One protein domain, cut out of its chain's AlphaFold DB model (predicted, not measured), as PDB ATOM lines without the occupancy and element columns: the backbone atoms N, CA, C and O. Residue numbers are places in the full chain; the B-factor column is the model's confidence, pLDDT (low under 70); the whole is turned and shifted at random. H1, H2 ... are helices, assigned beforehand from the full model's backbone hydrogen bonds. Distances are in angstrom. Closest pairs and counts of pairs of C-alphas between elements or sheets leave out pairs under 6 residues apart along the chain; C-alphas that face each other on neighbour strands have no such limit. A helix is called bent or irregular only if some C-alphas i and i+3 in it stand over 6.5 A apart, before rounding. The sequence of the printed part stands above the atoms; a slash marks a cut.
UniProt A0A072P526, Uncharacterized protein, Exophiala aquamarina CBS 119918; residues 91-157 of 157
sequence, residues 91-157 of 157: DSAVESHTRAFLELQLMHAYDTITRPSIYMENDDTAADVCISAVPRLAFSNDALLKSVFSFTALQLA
ATOM      1  N   ASP A  91     330.080 135.694 300.051       52.06
ATOM      2  CA  ASP A  91     328.899 135.231 300.785       52.06
ATOM      3  C   ASP A  91     328.242 136.377 301.565       52.06
ATOM      4  O   ASP A  91     327.030 136.557 301.484       52.06
ATOM      5  N   SER A  92     329.030 137.258 302.194       52.22
ATOM      6  CA  SER A  92     328.509 138.460 302.861       52.22
ATOM      7  C   SER A  92     327.838 139.440 301.888       52.22
ATOM      8  O   SER A  92     326.807 140.038 302.209       52.22
ATOM      9  N   ALA A  93     328.380 139.595 300.674       52.53
ATOM     10  CA  ALA A  93     327.768 140.430 299.647       52.53
ATOM     11  C   ALA A  93     326.458 139.816 299.129       52.53
ATOM     12  O   ALA A  93     325.478 140.543 298.964       52.53
ATOM     13  N   VAL A  94     326.405 138.501 298.908       58.22
ATOM     14  CA  VAL A  94     325.196 137.794 298.457       58.22
ATOM     15  C   VAL A  94     324.114 137.809 299.538       58.22
ATOM     16  O   VAL A  94     322.970 138.147 299.237       58.22
ATOM     17  N   GLU A  95     324.469 137.552 300.796       58.03
ATOM     18  CA  GLU A  95     323.575 137.695 301.952       58.03
ATOM     19  C   GLU A  95     323.065 139.132 302.104       58.03
ATOM     20  O   GLU A  95     321.892 139.361 302.401       58.03
ATOM     21  N   SER A  96     323.913 140.128 301.833       64.12
ATOM     22  CA  SER A  96     323.499 141.531 301.832       64.12
ATOM     23  C   SER A  96     322.510 141.848 300.709       64.12
ATOM     24  O   SER A  96     321.622 142.678 300.911       64.12
ATOM     25  N   HIS A  97     322.638 141.226 299.533       71.25
ATOM     26  CA  HIS A  97     321.724 141.451 298.409       71.25
ATOM     27  C   HIS A  97     320.376 140.762 298.625       71.25
ATOM     28  O   HIS A  97     319.334 141.377 298.396       71.25
ATOM     29  N   THR A  98     320.375 139.514 299.098       74.94
ATOM     30  CA  THR A  98     319.136 138.783 299.402       74.94
ATOM     31  C   THR A  98     318.373 139.449 300.540       74.94
ATOM     32  O   THR A  98     317.160 139.636 300.445       74.94
ATOM     33  N   ARG A  99     319.083 139.908 301.575       77.44
ATOM     34  CA  ARG A  99     318.495 140.682 302.666       77.44
ATOM     35  C   ARG A  99     317.890 141.997 302.181       77.44
ATOM     36  O   ARG A  99     316.743 142.281 302.511       77.44
ATOM     37  N   ALA A 100     318.614 142.777 301.378       74.69
ATOM     38  CA  ALA A 100     318.096 144.038 300.846       74.69
ATOM     39  C   ALA A 100     316.851 143.827 299.967       74.69
ATOM     40  O   ALA A 100     315.914 144.623 300.008       74.69
ATOM     41  N   PHE A 101     316.818 142.734 299.203       83.69
ATOM     42  CA  PHE A 101     315.659 142.370 298.395       83.69
ATOM     43  C   PHE A 101     314.438 142.019 299.257       83.69
ATOM     44  O   PHE A 101     313.343 142.504 298.983       83.69
ATOM     45  N   LEU A 102     314.625 141.246 300.331       83.94
ATOM     46  CA  LEU A 102     313.558 140.932 301.287       83.94
ATOM     47  C   LEU A 102     313.043 142.181 302.014       83.94
ATOM     48  O   LEU A 102     311.836 142.373 302.125       83.94
ATOM     49  N   GLU A 103     313.937 143.061 302.463       83.31
ATOM     50  CA  GLU A 103     313.565 144.334 303.097       83.31
ATOM     51  C   GLU A 103     312.758 145.226 302.133       83.31
ATOM     52  O   GLU A 103     311.768 145.849 302.528       83.31
ATOM     53  N   LEU A 104     313.117 145.238 300.844       83.56
ATOM     54  CA  LEU A 104     312.368 145.960 299.814       83.56
ATOM     55  C   LEU A 104     310.984 145.343 299.569       83.56
ATOM     56  O   LEU A 104     310.001 146.078 299.453       83.56
ATOM     57  N   GLN A 105     310.891 144.012 299.522       83.88
ATOM     58  CA  GLN A 105     309.612 143.308 299.413       83.88
ATOM     59  C   GLN A 105     308.701 143.601 300.605       83.88
ATOM     60  O   GLN A 105     307.515 143.859 300.412       83.88
ATOM     61  N   LEU A 106     309.246 143.623 301.823       82.62
ATOM     62  CA  LEU A 106     308.485 143.935 303.029       82.62
ATOM     63  C   LEU A 106     308.011 145.392 303.043       82.62
ATOM     64  O   LEU A 106     306.849 145.633 303.350       82.62
ATOM     65  N   MET A 107     308.836 146.365 302.636       84.12
ATOM     66  CA  MET A 107     308.353 147.747 302.477       84.12
ATOM     67  C   MET A 107     307.247 147.855 301.422       84.12
ATOM     68  O   MET A 107     306.268 148.573 301.617       84.12
ATOM     69  N   HIS A 108     307.389 147.142 300.306       85.50
ATOM     70  CA  HIS A 108     306.382 147.144 299.253       85.50
ATOM     71  C   HIS A 108     305.060 146.521 299.722       85.50
ATOM     72  O   HIS A 108     303.983 147.057 299.450       85.50
ATOM     73  N   ALA A 109     305.132 145.413 300.459       84.75
ATOM     74  CA  ALA A 109     303.964 144.761 301.029       84.75
ATOM     75  C   ALA A 109     303.303 145.617 302.117       84.75
ATOM     76  O   ALA A 109     302.074 145.688 302.169       84.75
ATOM     77  N   TYR A 110     304.095 146.340 302.914       84.62
ATOM     78  CA  TYR A 110     303.563 147.317 303.854       84.62
ATOM     79  C   TYR A 110     302.703 148.352 303.124       84.62
ATOM     80  O   TYR A 110     301.559 148.572 303.501       84.62
ATOM     81  N   ASP A 111     303.197 148.944 302.035       82.25
ATOM     82  CA  ASP A 111     302.466 149.981 301.296       82.25
ATOM     83  C   ASP A 111     301.203 149.470 300.582       82.25
ATOM     84  O   ASP A 111     300.225 150.210 300.436       82.25
ATOM     85  N   THR A 112     301.221 148.230 300.100       81.19
ATOM     86  CA  THR A 112     300.157 147.688 299.238       81.19
ATOM     87  C   THR A 112     299.091 146.909 299.994       81.19
ATOM     88  O   THR A 112     297.930 146.944 299.593       81.19
ATOM     89  N   ILE A 113     299.460 146.229 301.081       79.81
ATOM     90  CA  ILE A 113     298.586 145.288 301.793       79.81
ATOM     91  C   ILE A 113     298.322 145.787 303.213       79.81
ATOM     92  O   ILE A 113     297.171 145.969 303.607       79.81
ATOM     93  N   THR A 114     299.383 146.056 303.973       78.25
ATOM     94  CA  THR A 114     299.280 146.360 305.407       78.25
ATOM     95  C   THR A 114     298.778 147.779 305.676       78.25
ATOM     96  O   THR A 114     297.984 148.018 306.581       78.25
ATOM     97  N   ARG A 115     299.195 148.749 304.864       74.25
ATOM     98  CA  ARG A 115     298.810 150.156 304.996       74.25
ATOM     99  C   ARG A 115     297.299 150.358 304.804       74.25
ATOM    100  O   ARG A 115     296.701 151.009 305.658       74.25
ATOM    101  N   PRO A 116     296.645 149.782 303.775       72.06
ATOM    102  CA  PRO A 116     295.186 149.811 303.669       72.06
ATOM    103  C   PRO A 116     294.457 149.066 304.795       72.06
ATOM    104  O   PRO A 116     293.364 149.480 305.167       72.06
ATOM    105  N   SER A 117     295.031 147.988 305.348       72.88
ATOM    106  CA  SER A 117     294.374 147.233 306.424       72.88
ATOM    107  C   SER A 117     294.379 147.966 307.767       72.88
ATOM    108  O   SER A 117     293.447 147.798 308.542       72.88
ATOM    109  N   ILE A 118     295.393 148.797 308.035       71.12
ATOM    110  CA  ILE A 118     295.466 149.630 309.252       71.12
ATOM    111  C   ILE A 118     294.416 150.757 309.226       71.12
ATOM    112  O   ILE A 118     293.925 151.172 310.268       71.12
ATOM    113  N   TYR A 119     294.043 151.237 308.037       64.50
ATOM    114  CA  TYR A 119     293.106 152.352 307.844       64.50
ATOM    115  C   TYR A 119     291.619 151.979 308.023       64.50
ATOM    116  O   TYR A 119     290.754 152.845 307.991       64.50
ATOM    117  N   MET A 120     291.285 150.700 308.219       59.94
ATOM    118  CA  MET A 120     289.884 150.261 308.329       59.94
ATOM    119  C   MET A 120     289.169 150.753 309.604       59.94
ATOM    120  O   MET A 120     287.965 150.547 309.748       59.94
ATOM    121  N   GLU A 121     289.883 151.402 310.526       57.56
ATOM    122  CA  GLU A 121     289.335 151.976 311.752       57.56
ATOM    123  C   GLU A 121     289.223 153.504 311.592       57.56
ATOM    124  O   GLU A 121     290.210 154.163 311.282       57.56
ATOM    125  N   ASN A 122     288.002 154.038 311.737       56.28
ATOM    126  CA  ASN A 122     287.517 155.368 311.311       56.28
ATOM    127  C   ASN A 122     288.166 156.601 311.993       56.28
ATOM    128  O   ASN A 122     287.457 157.520 312.405       56.28
ATOM    129  N   ASP A 123     289.484 156.634 312.144       70.25
ATOM    130  CA  ASP A 123     290.221 157.785 312.655       70.25
ATOM    131  C   ASP A 123     291.136 158.335 311.552       70.25
ATOM    132  O   ASP A 123     292.256 157.864 311.330       70.25
ATOM    133  N   ASP A 124     290.635 159.354 310.847       66.38
ATOM    134  CA  ASP A 124     291.335 160.052 309.759       66.38
ATOM    135  C   ASP A 124     292.714 160.581 310.206       66.38
ATOM    136  O   ASP A 124     293.654 160.686 309.417       66.38
ATOM    137  N   THR A 125     292.881 160.855 311.501       67.88
ATOM    138  CA  THR A 125     294.153 161.295 312.085       67.88
ATOM    139  C   THR A 125     295.169 160.155 312.182       67.88
ATOM    140  O   THR A 125     296.359 160.347 311.918       67.88
ATOM    141  N   ALA A 126     294.717 158.953 312.549       67.12
ATOM    142  CA  ALA A 126     295.558 157.759 312.610       67.12
ATOM    143  C   ALA A 126     295.947 157.280 311.202       67.12
ATOM    144  O   ALA A 126     297.070 156.811 310.982       67.12
ATOM    145  N   ALA A 127     295.051 157.480 310.234       67.94
ATOM    146  CA  ALA A 127     295.284 157.231 308.821       67.94
ATOM    147  C   ALA A 127     296.498 157.992 308.289       67.94
ATOM    148  O   ALA A 127     297.436 157.389 307.764       67.94
ATOM    149  N   ASP A 128     296.514 159.312 308.474       72.50
ATOM    150  CA  ASP A 128     297.572 160.174 307.951       72.50
ATOM    151  C   ASP A 128     298.940 159.812 308.536       72.50
ATOM    152  O   ASP A 128     299.956 159.811 307.826       72.50
ATOM    153  N   VAL A 129     298.975 159.429 309.814       73.94
ATOM    154  CA  VAL A 129     300.199 158.988 310.484       73.94
ATOM    155  C   VAL A 129     300.686 157.657 309.903       73.94
ATOM    156  O   VAL A 129     301.843 157.567 309.484       73.94
ATOM    157  N   CYS A 130     299.829 156.642 309.803       69.62
ATOM    158  CA  CYS A 130     300.209 155.307 309.325       69.62
ATOM    159  C   CYS A 130     300.526 155.262 307.820       69.62
ATOM    160  O   CYS A 130     301.412 154.512 307.394       69.62
ATOM    161  N   ILE A 131     299.842 156.084 307.018       71.44
ATOM    162  CA  ILE A 131     299.994 156.147 305.559       71.44
ATOM    163  C   ILE A 131     301.211 156.984 305.167       71.44
ATOM    164  O   ILE A 131     301.945 156.608 304.252       71.44
ATOM    165  N   SER A 132     301.432 158.123 305.832       75.94
ATOM    166  CA  SER A 132     302.410 159.111 305.366       75.94
ATOM    167  C   SER A 132     303.605 159.291 306.300       75.94
ATOM    168  O   SER A 132     304.735 159.411 305.818       75.94
ATOM    169  N   ALA A 133     303.395 159.291 307.619       79.19
ATOM    170  CA  ALA A 133     304.451 159.581 308.582       79.19
ATOM    171  C   ALA A 133     305.288 158.339 308.898       79.19
ATOM    172  O   ALA A 133     306.515 158.421 308.890       79.19
ATOM    173  N   VAL A 134     304.651 157.184 309.109       78.88
ATOM    174  CA  VAL A 134     305.324 155.935 309.498       78.88
ATOM    175  C   VAL A 134     306.365 155.486 308.465       78.88
ATOM    176  O   VAL A 134     307.512 155.305 308.870       78.88
ATOM    177  N   PRO A 135     306.086 155.409 307.146       77.38
ATOM    178  CA  PRO A 135     307.119 155.068 306.162       77.38
ATOM    179  C   PRO A 135     308.280 156.063 306.154       77.38
ATOM    180  O   PRO A 135     309.445 155.678 306.094       77.38
ATOM    181  N   ARG A 136     307.985 157.366 306.249       81.19
ATOM    182  CA  ARG A 136     309.010 158.423 306.235       81.19
ATOM    183  C   ARG A 136     309.903 158.361 307.472       81.19
ATOM    184  O   ARG A 136     311.115 158.529 307.352       81.19
ATOM    185  N   LEU A 137     309.310 158.097 308.635       81.12
ATOM    186  CA  LEU A 137     310.012 157.937 309.906       81.12
ATOM    187  C   LEU A 137     310.775 156.611 309.968       81.12
ATOM    188  O   LEU A 137     311.877 156.587 310.512       81.12
ATOM    189  N   ALA A 138     310.265 155.545 309.348       81.69
ATOM    190  CA  ALA A 138     310.941 154.252 309.255       81.69
ATOM    191  C   ALA A 138     312.300 154.388 308.561       81.69
ATOM    192  O   ALA A 138     313.307 153.913 309.069       81.69
ATOM    193  N   PHE A 139     312.381 155.157 307.472       78.38
ATOM    194  CA  PHE A 139     313.666 155.419 306.810       78.38
ATOM    195  C   PHE A 139     314.649 156.255 307.642       78.38
ATOM    196  O   PHE A 139     315.833 156.302 307.316       78.38
ATOM    197  N   SER A 140     314.175 156.932 308.691       83.44
ATOM    198  CA  SER A 140     315.023 157.693 309.613       83.44
ATOM    199  C   SER A 140     315.402 156.919 310.879       83.44
ATOM    200  O   SER A 140     316.367 157.291 311.545       83.44
ATOM    201  N   ASN A 141     314.674 155.848 311.210       85.62
ATOM    202  CA  ASN A 141     314.858 155.074 312.430       85.62
ATOM    203  C   ASN A 141     314.815 153.569 312.137       85.62
ATOM    204  O   ASN A 141     313.754 152.998 311.890       85.62
ATOM    205  N   ASP A 142     315.974 152.924 312.254       82.19
ATOM    206  CA  ASP A 142     316.158 151.493 311.996       82.19
ATOM    207  C   ASP A 142     315.312 150.593 312.921       82.19
ATOM    208  O   ASP A 142     314.837 149.540 312.503       82.19
ATOM    209  N   ALA A 143     315.046 151.013 314.163       85.31
ATOM    210  CA  ALA A 143     314.172 150.263 315.067       85.31
ATOM    211  C   ALA A 143     312.706 150.312 314.607       85.31
ATOM    212  O   ALA A 143     312.010 149.295 314.636       85.31
ATOM    213  N   LEU A 144     312.256 151.477 314.130       84.88
ATOM    214  CA  LEU A 144     310.912 151.635 313.581       84.88
ATOM    215  C   LEU A 144     310.770 150.848 312.270       84.88
ATOM    216  O   LEU A 144     309.785 150.136 312.090       84.88
ATOM    217  N   LEU A 145     311.781 150.894 311.401       84.56
ATOM    218  CA  LEU A 145     311.826 150.111 310.165       84.56
ATOM    219  C   LEU A 145     311.706 148.606 310.430       84.56
ATOM    220  O   LEU A 145     310.878 147.934 309.822       84.56
ATOM    221  N   LYS A 146     312.466 148.087 311.400       85.88
ATOM    222  CA  LYS A 146     312.372 146.680 311.812       85.88
ATOM    223  C   LYS A 146     310.995 146.334 312.362       85.88
ATOM    224  O   LYS A 146     310.478 145.273 312.035       85.88
ATOM    225  N   SER A 147     310.374 147.227 313.135       86.50
ATOM    226  CA  SER A 147     309.016 147.000 313.643       86.50
ATOM    227  C   SER A 147     307.978 146.923 312.516       86.50
ATOM    228  O   SER A 147     307.137 146.025 312.522       86.50
ATOM    229  N   VAL A 148     308.099 147.781 311.495       84.75
ATOM    230  CA  VAL A 148     307.273 147.747 310.279       84.75
ATOM    231  C   VAL A 148     307.483 146.439 309.517       84.75
ATOM    232  O   VAL A 148     306.508 145.808 309.111       84.75
ATOM    233  N   PHE A 149     308.729 145.980 309.377       86.31
ATOM    234  CA  PHE A 149     309.039 144.691 308.751       86.31
ATOM    235  C   PHE A 149     308.443 143.509 309.503       86.31
ATOM    236  O   PHE A 149     307.805 142.663 308.882       86.31
ATOM    237  N   SER A 150     308.601 143.459 310.826       85.75
ATOM    238  CA  SER A 150     308.025 142.397 311.652       85.75
ATOM    239  C   SER A 150     306.500 142.385 311.571       85.75
ATOM    240  O   SER A 150     305.909 141.327 311.389       85.75
ATOM    241  N   PHE A 151     305.863 143.554 311.655       84.81
ATOM    242  CA  PHE A 151     304.411 143.673 311.559       84.81
ATOM    243  C   PHE A 151     303.888 143.227 310.188       84.81
ATOM    244  O   PHE A 151     302.945 142.447 310.095       84.81
ATOM    245  N   THR A 152     304.554 143.659 309.120       84.81
ATOM    246  CA  THR A 152     304.197 143.274 307.750       84.81
ATOM    247  C   THR A 152     304.388 141.779 307.523       84.81
ATOM    248  O   THR A 152     303.529 141.136 306.929       84.81
ATOM    249  N   ALA A 153     305.478 141.201 308.032       84.75
ATOM    250  CA  ALA A 153     305.724 139.767 307.940       84.75
ATOM    251  C   ALA A 153     304.646 138.950 308.669       84.75
ATOM    252  O   ALA A 153     304.202 137.941 308.138       84.75
ATOM    253  N   LEU A 154     304.184 139.405 309.841       86.25
ATOM    254  CA  LEU A 154     303.080 138.767 310.567       86.25
ATOM    255  C   LEU A 154     301.752 138.850 309.809       86.25
ATOM    256  O   LEU A 154     300.981 137.902 309.839       86.25
ATOM    257  N   GLN A 155     301.493 139.961 309.119       81.94
ATOM    258  CA  GLN A 155     300.280 140.133 308.319       81.94
ATOM    259  C   GLN A 155     300.262 139.237 307.064       81.94
ATOM    260  O   GLN A 155     299.193 138.959 306.524       81.94
ATOM    261  N   LEU A 156     301.436 138.825 306.571       77.69
ATOM    262  CA  LEU A 156     301.600 137.989 305.374       77.69
ATOM    263  C   LEU A 156     301.751 136.487 305.670       77.69
ATOM    264  O   LEU A 156     301.679 135.696 304.726       77.69
ATOM    265  N   ALA A 157     302.023 136.117 306.926       73.12
ATOM    266  CA  ALA A 157     302.209 134.736 307.379       73.12
ATOM    267  C   ALA A 157     300.875 133.980 307.480       73.12
ATOM    268  O   ALA A 157     300.864 132.783 307.109       73.12
TER     269      ALA A 157
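What this domain is: This is residues 91 to 157 of the 157 residues of an uncharacterized protein of Exophiala aquamarina CBS 119918 (UniProt A0A072P526). A long helix, H1, and a shorter one, H2, form a lopsided helical hairpin: H2 folds back beside the last part of H1, and a third helix, H3, crosses H1 on one side. Residues 91 to 101 of H1 stick out as an arm, and residues 120 to 125 stick out at the turn of the hairpin. The printed part has 67 residues, with three named helices in the order H1, H2, H3 and no named strand, and its class is all helix. It is only just loose, close to compact, with a radius of gyration of the C-alphas of 13.1 A, and elongated, spanning 47 by 26 by 15 A.

Where its parts are: H1, residues 91 to 118, measures 37.4 A from its first C-alpha at (328.899, 135.231, 300.785) to its last, with a kink of 38 degrees near residue 111. H2, residues 124 to 138, measures 20.5 A and is only just irregular: C-alphas 131 and 134 are 6.6 A apart. H3, residues 142 to 156, measures 20.9 A and ends with C-alpha 156 at (301.600, 137.989, 305.374).

How they stand to each other: H1 touches H3 with residues 103 to 114 alone; the closest C-alphas, of Tyr 110 and Thr 152, are 5.7 A apart. They run the same way at a steep tilt of 68 degrees, only just short of about perpendicular. H1 and H2 touch as a hairpin, opposite ways at a shallow tilt of 8 degrees, with the closest C-alphas, of Arg 115 and Ile 131, 6.1 A apart. H2 and H3 touch only at the corner, where the closest C-alphas, of Ala 138 and Leu 145, are 4.3 A apart. Every O i to N i+4 pair is within hydrogen-bond range in H3, against 22 of 24 in H1 and 8 of 11 in H2.

The domain as a whole: The C-alphas farthest apart, of Asp 91 and Asn 122, are 47.2 A apart. The printed part has no cut, and both links are tight. Mean pLDDT of the printed part is 76.0; residues 91 to 96, 119 to 122, 124 to 127 and 130 are under 70.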